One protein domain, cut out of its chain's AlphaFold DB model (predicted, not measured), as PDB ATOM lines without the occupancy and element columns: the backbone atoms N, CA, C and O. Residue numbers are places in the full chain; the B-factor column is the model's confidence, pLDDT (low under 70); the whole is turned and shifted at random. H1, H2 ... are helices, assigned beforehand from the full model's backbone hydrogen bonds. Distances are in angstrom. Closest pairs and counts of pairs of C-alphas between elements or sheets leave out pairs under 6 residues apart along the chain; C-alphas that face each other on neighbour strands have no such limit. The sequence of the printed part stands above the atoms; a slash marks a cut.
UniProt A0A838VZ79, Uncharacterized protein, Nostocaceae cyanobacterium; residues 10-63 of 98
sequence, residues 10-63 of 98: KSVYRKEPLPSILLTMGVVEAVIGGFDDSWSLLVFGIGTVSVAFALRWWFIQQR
ATOM      1  N   LYS A  10      -5.429 -14.721  -0.767       63.19
ATOM      2  CA  LYS A  10      -4.255 -14.624   0.116       63.19
ATOM      3  C   LYS A  10      -4.208 -13.304   0.897       63.19
ATOM      4  O   LYS A  10      -3.726 -13.278   2.025       63.19
ATOM      5  N   SER A  11      -4.703 -12.209   0.315       61.19
ATOM      6  CA  SER A  11      -4.778 -10.901   0.977       61.19
ATOM      7  C   SER A  11      -5.941 -10.802   1.965       61.19
ATOM      8  O   SER A  11      -5.771 -10.188   3.015       61.19
ATOM      9  N   VAL A  12      -7.101 -11.382   1.643       61.47
ATOM     10  CA  VAL A  12      -8.275 -11.407   2.531       61.47
ATOM     11  C   VAL A  12      -7.960 -12.218   3.783       61.47
ATOM     12  O   VAL A  12      -8.134 -11.712   4.887       61.47
ATOM     13  N   TYR A  13      -7.349 -13.397   3.621       55.75
ATOM     14  CA  TYR A  13      -6.947 -14.249   4.746       55.75
ATOM     15  C   TYR A  13      -5.914 -13.587   5.675       55.75
ATOM     16  O   TYR A  13      -5.852 -13.888   6.863       55.75
ATOM     17  N   ARG A  14      -5.080 -12.681   5.143       64.56
ATOM     18  CA  ARG A  14      -4.018 -12.005   5.907       64.56
ATOM     19  C   ARG A  14      -4.485 -10.720   6.593       64.56
ATOM     20  O   ARG A  14      -3.832 -10.294   7.541       64.56
ATOM     21  N   LYS A  15      -5.550 -10.080   6.097       62.59
ATOM     22  CA  LYS A  15      -6.066  -8.825   6.662       62.59
ATOM     23  C   LYS A  15      -7.134  -9.063   7.724       62.59
ATOM     24  O   LYS A  15      -7.041  -8.431   8.768       62.59
ATOM     25  N   GLU A  16      -8.103  -9.953   7.491       62.09
ATOM     26  CA  GLU A  16      -9.223 -10.160   8.419       62.09
ATOM     27  C   GLU A  16      -9.732 -11.617   8.354       62.09
ATOM     28  O   GLU A  16     -10.294 -12.019   7.335       62.09
ATOM     29  N   PRO A  17      -9.567 -12.431   9.417       69.56
ATOM     30  CA  PRO A  17     -10.031 -13.827   9.436       69.56
ATOM     31  C   PRO A  17     -11.562 -13.961   9.541       69.56
ATOM     32  O   PRO A  17     -12.133 -14.979   9.158       69.56
ATOM     33  N   LEU A  18     -12.249 -12.931  10.039       78.44
ATOM     34  CA  LEU A  18     -13.701 -12.917  10.240       78.44
ATOM     35  C   LEU A  18     -14.515 -13.173   8.957       78.44
ATOM     36  O   LEU A  18     -15.354 -14.075   8.975       78.44
ATOM     37  N   PRO A  19     -14.285 -12.466   7.830       77.31
ATOM     38  CA  PRO A  19     -15.034 -12.713   6.601       77.31
ATOM     39  C   PRO A  19     -14.813 -14.120   6.039       77.31
ATOM     40  O   PRO A  19     -15.755 -14.700   5.507       77.31
ATOM     41  N   SER A  20     -13.613 -14.706   6.170       74.31
ATOM     42  CA  SER A  20     -13.393 -16.080   5.699       74.31
ATOM     43  C   SER A  20     -14.134 -17.100   6.553       74.31
ATOM     44  O   SER A  20     -14.704 -18.030   5.995       74.31
ATOM     45  N   ILE A  21     -14.166 -16.904   7.878       83.38
ATOM     46  CA  ILE A  21     -14.901 -17.778   8.801       83.38
ATOM     47  C   ILE A  21     -16.404 -17.703   8.511       83.38
ATOM     48  O   ILE A  21     -17.035 -18.742   8.338       83.38
ATOM     49  N   LEU A  22     -16.958 -16.494   8.376       84.69
ATOM     50  CA  LEU A  22     -18.367 -16.276   8.023       84.69
ATOM     51  C   LEU A  22     -18.724 -16.920   6.679       84.69
ATOM     52  O   LEU A  22     -19.757 -17.575   6.566       84.69
ATOM     53  N   LEU A  23     -17.849 -16.786   5.678       82.94
ATOM     54  CA  LEU A  23     -18.044 -17.411   4.374       82.94
ATOM     55  C   LEU A  23     -18.054 -18.938   4.483       82.94
ATOM     56  O   LEU A  23     -18.962 -19.579   3.963       82.94
ATOM     57  N   THR A  24     -17.075 -19.530   5.174       84.81
ATOM     58  CA  THR A  24     -17.044 -20.984   5.373       84.81
ATOM     59  C   THR A  24     -18.244 -21.475   6.171       84.81
ATOM     60  O   THR A  24     -18.806 -22.504   5.823       84.81
ATOM     61  N   MET A  25     -18.678 -20.728   7.187       85.06
ATOM     62  CA  MET A  25     -19.825 -21.084   8.017       85.06
ATOM     63  C   MET A  25     -21.121 -21.061   7.202       85.06
ATOM     64  O   MET A  25     -21.863 -22.032   7.247       85.06
ATOM     65  N   GLY A  26     -21.334 -20.036   6.369       80.25
ATOM     66  CA  GLY A  26     -22.488 -19.975   5.468       80.25
ATOM     67  C   GLY A  26     -22.477 -21.061   4.387       80.25
ATOM     68  O   GLY A  26     -23.521 -21.622   4.070       80.25
ATOM     69  N   VAL A  27     -21.305 -21.412   3.842       84.25
ATOM     70  CA  VAL A  27     -21.179 -22.532   2.890       84.25
ATOM     71  C   VAL A  27     -21.499 -23.859   3.572       84.25
ATOM     72  O   VAL A  27     -22.230 -24.674   3.017       84.25
ATOM     73  N   VAL A  28     -20.976 -24.078   4.777       83.38
ATOM     74  CA  VAL A  28     -21.217 -25.299   5.552       83.38
ATOM     75  C   VAL A  28     -22.686 -25.399   5.969       83.38
ATOM     76  O   VAL A  28     -23.271 -26.461   5.792       83.38
ATOM     77  N   GLU A  29     -23.312 -24.314   6.432       77.25
ATOM     78  CA  GLU A  29     -24.755 -24.271   6.716       77.25
ATOM     79  C   GLU A  29     -25.601 -24.532   5.470       77.25
ATOM     80  O   GLU A  29     -26.577 -25.262   5.558       77.25
ATOM     81  N   ALA A  30     -25.227 -24.005   4.302       76.88
ATOM     82  CA  ALA A  30     -25.960 -24.267   3.063       76.88
ATOM     83  C   ALA A  30     -25.826 -25.729   2.601       76.88
ATOM     84  O   ALA A  30     -26.783 -26.317   2.103       76.88
ATOM     85  N   VAL A  31     -24.646 -26.332   2.777       80.62
ATOM     86  CA  VAL A  31     -24.388 -27.730   2.393       80.62
ATOM     87  C   VAL A  31     -25.035 -28.717   3.369       80.62
ATOM     88  O   VAL A  31     -25.582 -29.726   2.931       80.62
ATOM     89  N   ILE A  32     -24.981 -28.442   4.676       75.56
ATOM     90  CA  ILE A  32     -25.502 -29.330   5.730       75.56
ATOM     91  C   ILE A  32     -26.994 -29.083   5.996       75.56
ATOM     92  O   ILE A  32     -27.733 -30.034   6.236       75.56
ATOM     93  N   GLY A  33     -27.449 -27.831   5.939       68.75
ATOM     94  CA  GLY A  33     -28.840 -27.424   6.166       68.75
ATOM     95  C   GLY A  33     -29.806 -27.805   5.042       68.75
ATOM     96  O   GLY A  33     -31.016 -27.724   5.234       68.75
ATOM     97  N   GLY A  34     -29.283 -28.281   3.907       66.38
ATOM     98  CA  GLY A  34     -30.062 -28.845   2.807       66.38
ATOM     99  C   GLY A  34     -30.478 -27.823   1.742       66.38
ATOM    100  O   GLY A  34     -30.891 -26.705   2.033       66.38
ATOM    101  N   PHE A  35     -30.394 -28.250   0.478       64.88
ATOM    102  CA  PHE A  35     -30.775 -27.491  -0.723       64.88
ATOM    103  C   PHE A  35     -32.249 -27.706  -1.111       64.88
ATOM    104  O   PHE A  35     -32.546 -27.995  -2.268       64.88
ATOM    105  N   ASP A  36     -33.168 -27.635  -0.154       69.69
ATOM    106  CA  ASP A  36     -34.599 -27.796  -0.449       69.69
ATOM    107  C   ASP A  36     -35.240 -26.444  -0.850       69.69
ATOM    108  O   ASP A  36     -34.531 -25.499  -1.216       69.69
ATOM    109  N   ASP A  37     -36.567 -26.304  -0.765       64.06
ATOM    110  CA  ASP A  37     -37.373 -25.169  -1.282       64.06
ATOM    111  C   ASP A  37     -36.934 -23.755  -0.801       64.06
ATOM    112  O   ASP A  37     -37.301 -22.710  -1.347       64.06
ATOM    113  N   SER A  38     -36.080 -23.710   0.225       69.25
ATOM    114  CA  SER A  38     -35.555 -22.498   0.868       69.25
ATOM    115  C   SER A  38     -34.333 -21.879   0.171       69.25
ATOM    116  O   SER A  38     -33.894 -20.792   0.560       69.25
ATOM    117  N   TRP A  39     -33.767 -22.511  -0.867       76.31
ATOM    118  CA  TRP A  39     -32.595 -21.964  -1.575       76.31
ATOM    119  C   TRP A  39     -32.896 -20.623  -2.269       76.31
ATOM    120  O   TRP A  39     -32.023 -19.757  -2.383       76.31
ATOM    121  N   SER A  40     -34.158 -20.407  -2.650       75.62
ATOM    122  CA  SER A  40     -34.645 -19.156  -3.235       75.62
ATOM    123  C   SER A  40     -34.333 -17.935  -2.359       75.62
ATOM    124  O   SER A  40     -33.875 -16.921  -2.884       75.62
ATOM    125  N   LEU A  41     -34.473 -18.040  -1.033       79.19
ATOM    126  CA  LEU A  41     -34.175 -16.956  -0.088       79.19
ATOM    127  C   LEU A  41     -32.680 -16.643  -0.003       79.19
ATOM    128  O   LEU A  41     -32.294 -15.475   0.061       79.19
ATOM    129  N   LEU A  42     -31.833 -17.671  -0.029       77.62
ATOM    130  CA  LEU A  42     -30.383 -17.503   0.022       77.62
ATOM    131  C   LEU A  42     -29.864 -16.878  -1.277       77.62
ATOM    132  O   LEU A  42     -29.097 -15.915  -1.234       77.62
ATOM    133  N   VAL A  43     -30.333 -17.355  -2.434       82.94
ATOM    134  CA  VAL A  43     -30.009 -16.749  -3.738       82.94
ATOM    135  C   VAL A  43     -30.538 -15.322  -3.811       82.94
ATOM    136  O   VAL A  43     -29.835 -14.440  -4.297       82.94
ATOM    137  N   PHE A  44     -31.734 -15.067  -3.284       85.31
ATOM    138  CA  PHE A  44     -32.308 -13.728  -3.233       85.31
ATOM    139  C   PHE A  44     -31.494 -12.786  -2.339       85.31
ATOM    140  O   PHE A  44     -31.214 -11.656  -2.740       85.31
ATOM    141  N   GLY A  45     -31.040 -13.245  -1.171       85.88
ATOM    142  CA  GLY A  45     -30.175 -12.469  -0.282       85.88
ATOM    143  C   GLY A  45     -28.825 -12.151  -0.929       85.88
ATOM    144  O   GLY A  45     -28.439 -10.983  -1.009       85.88
ATOM    145  N   ILE A  46     -28.138 -13.165  -1.468       88.12
ATOM    146  CA  ILE A  46     -26.856 -12.985  -2.170       88.12
ATOM    147  C   ILE A  46     -27.031 -12.087  -3.395       88.12
ATOM    148  O   ILE A  46     -26.211 -11.195  -3.621       88.12
ATOM    149  N   GLY A  47     -28.101 -12.282  -4.165       91.62
ATOM    150  CA  GLY A  47     -28.445 -11.460  -5.320       91.62
ATOM    151  C   GLY A  47     -28.646 -10.000  -4.924       91.62
ATOM    152  O   GLY A  47     -28.020  -9.115  -5.505       91.62
ATOM    153  N   THR A  48     -29.427  -9.748  -3.875       93.69
ATOM    154  CA  THR A  48     -29.679  -8.396  -3.357       93.69
ATOM    155  C   THR A  48     -28.391  -7.716  -2.896       93.69
ATOM    156  O   THR A  48     -28.119  -6.580  -3.291       93.69
ATOM    157  N   VAL A  49     -27.556  -8.411  -2.116       92.31
ATOM    158  CA  VAL A  49     -26.263  -7.882  -1.649       92.31
ATOM    159  C   VAL A  49     -25.332  -7.607  -2.830       92.31
ATOM    160  O   VAL A  49     -24.704  -6.549  -2.880       92.31
ATOM    161  N   SER A  50     -25.282  -8.510  -3.811       92.25
ATOM    162  CA  SER A  50     -24.452  -8.361  -5.013       92.25
ATOM    163  C   SER A  50     -24.881  -7.158  -5.853       92.25
ATOM    164  O   SER A  50     -24.034  -6.359  -6.254       92.25
ATOM    165  N   VAL A  51     -26.189  -6.978  -6.070       94.81
ATOM    166  CA  VAL A  51     -26.750  -5.822  -6.787       94.81
ATOM    167  C   VAL A  51     -26.458  -4.528  -6.034       94.81
ATOM    168  O   VAL A  51     -25.976  -3.569  -6.635       94.81
ATOM    169  N   ALA A  52     -26.671  -4.495  -4.716       94.75
ATOM    170  CA  ALA A  52     -26.364  -3.324  -3.900       94.75
ATOM    171  C   ALA A  52     -24.873  -2.957  -3.960       94.75
ATOM    172  O   ALA A  52     -24.525  -1.779  -4.073       94.75
ATOM    173  N   PHE A  53     -23.984  -3.953  -3.934       93.62
ATOM    174  CA  PHE A  53     -22.543  -3.736  -4.032       93.62
ATOM    175  C   PHE A  53     -22.139  -3.229  -5.419       93.62
ATOM    176  O   PHE A  53     -21.373  -2.272  -5.515       93.62
ATOM    177  N   ALA A  54     -22.697  -3.808  -6.487       93.12
ATOM    178  CA  ALA A  54     -22.467  -3.367  -7.860       93.12
ATOM    179  C   ALA A  54     -22.938  -1.923  -8.077       93.12
ATOM    180  O   ALA A  54     -22.184  -1.107  -8.605       93.12
ATOM    181  N   LEU A  55     -24.139  -1.579  -7.600       93.62
ATOM    182  CA  LEU A  55     -24.664  -0.214  -7.649       93.62
ATOM    183  C   LEU A  55     -23.791   0.750  -6.847       93.62
ATOM    184  O   LEU A  55     -23.442   1.821  -7.338       93.62
ATOM    185  N   ARG A  56     -23.380   0.373  -5.634       91.50
ATOM    186  CA  ARG A  56     -22.482   1.198  -4.819       91.50
ATOM    187  C   ARG A  56     -21.142   1.421  -5.510       91.50
ATOM    188  O   ARG A  56     -20.640   2.543  -5.510       91.50
ATOM    189  N   TRP A  57     -20.584   0.382  -6.121       90.75
ATOM    190  CA  TRP A  57     -19.339   0.468  -6.875       90.75
ATOM    191  C   TRP A  57     -19.483   1.372  -8.103       90.75
ATOM    192  O   TRP A  57     -18.624   2.215  -8.361       90.75
ATOM    193  N   TRP A  58     -20.602   1.249  -8.815       90.75
ATOM    194  CA  TRP A  58     -20.955   2.104  -9.943       90.75
ATOM    195  C   TRP A  58     -21.076   3.575  -9.529       90.75
ATOM    196  O   TRP A  58     -20.477   4.444 -10.159       90.75
ATOM    197  N   PHE A  59     -21.764   3.863  -8.422       87.50
ATOM    198  CA  PHE A  59     -21.873   5.219  -7.884       87.50
ATOM    199  C   PHE A  59     -20.523   5.798  -7.459       87.50
ATOM    200  O   PHE A  59     -20.277   6.980  -7.686       87.50
ATOM    201  N   ILE A  60     -19.638   4.995  -6.864       86.31
ATOM    202  CA  ILE A  60     -18.284   5.437  -6.503       86.31
ATOM    203  C   ILE A  60     -17.475   5.780  -7.757       86.31
ATOM    204  O   ILE A  60     -16.781   6.788  -7.756       86.31
ATOM    205  N   GLN A  61     -17.590   4.999  -8.834       82.94
ATOM    206  CA  GLN A  61     -16.919   5.321 -10.099       82.94
ATOM    207  C   GLN A  61     -17.507   6.562 -10.781       82.94
ATOM    208  O   GLN A  61     -16.765   7.368 -11.339       82.94
ATOM    209  N   GLN A  62     -18.831   6.735 -10.727       81.19
ATOM    210  CA  GLN A  62     -19.501   7.926 -11.255       81.19
ATOM    211  C   GLN A  62     -19.181   9.186 -10.453       81.19
ATOM    212  O   GLN A  62     -19.143  10.279 -11.025       81.19
ATOM    213  N   ARG A  63     -18.915   9.053  -9.148       73.00
ATOM    214  CA  ARG A  63     -18.263  10.099  -8.362       73.00
ATOM    215  C   ARG A  63     -16.818  10.202  -8.829       73.00
ATOM    216  O   ARG A  63     -15.895   9.711  -8.189       73.00
TER     217      ARG A  63
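AT A GLANCE: This is residues 10 to 63 of the 98 residues of an uncharacterized protein of Nostocaceae cyanobacterium (UniProt A0A838VZ79). Two helices, H2 and the longer H3, make an open V joined at its narrow end by residues 33 to 38, and little H1 sits crosswise at the far end of H2. The 54 printed residues, with three named helices in the order H1, H2, H3 and no named strand, are all helix in class. The whole is only just loose, close to extended, with a radius of gyration of the C-alphas of 14.6 A, and flat, spanning 42 by 30 by 13 A.

HOW THE PARTS SIT: Start at H1, residues 10 to 15, and H2, residues 17 to 32: they only just touch, with 3 pairs of C-alphas within 8 A, and only at the corner by their tight link. Look there at Tyr 13 and Ser 20, their closest C-alphas, 6.8 A apart; H2 touches H1 with residues 19 to 20 alone. The two run opposite ways at a steep tilt of 62 degrees. H3, residues 39 to 62, is apart from H1, and only just apart from H2, with the closest C-alphas 8.4 A from each other. In H1, H2 and H3 every O i to N i+4 pair is within hydrogen-bond range.

IN THESE COORDINATES: Find C-alpha 10 at (-4.255, -14.624, 0.116), where H1 begins. H2 runs 22.2 A from C-alpha 17. H3 runs 34.0 A to C-alpha 62 at (-19.501, 7.926, -11.255).

THE WHOLE: The C-alphas farthest apart, of Ile 32 and Arg 63, are 42.5 A apart. The printed part has no cut, and its H2 to H3 link is short. Look for pLDDT under 70 at residues 10 to 17 and 33 to 38.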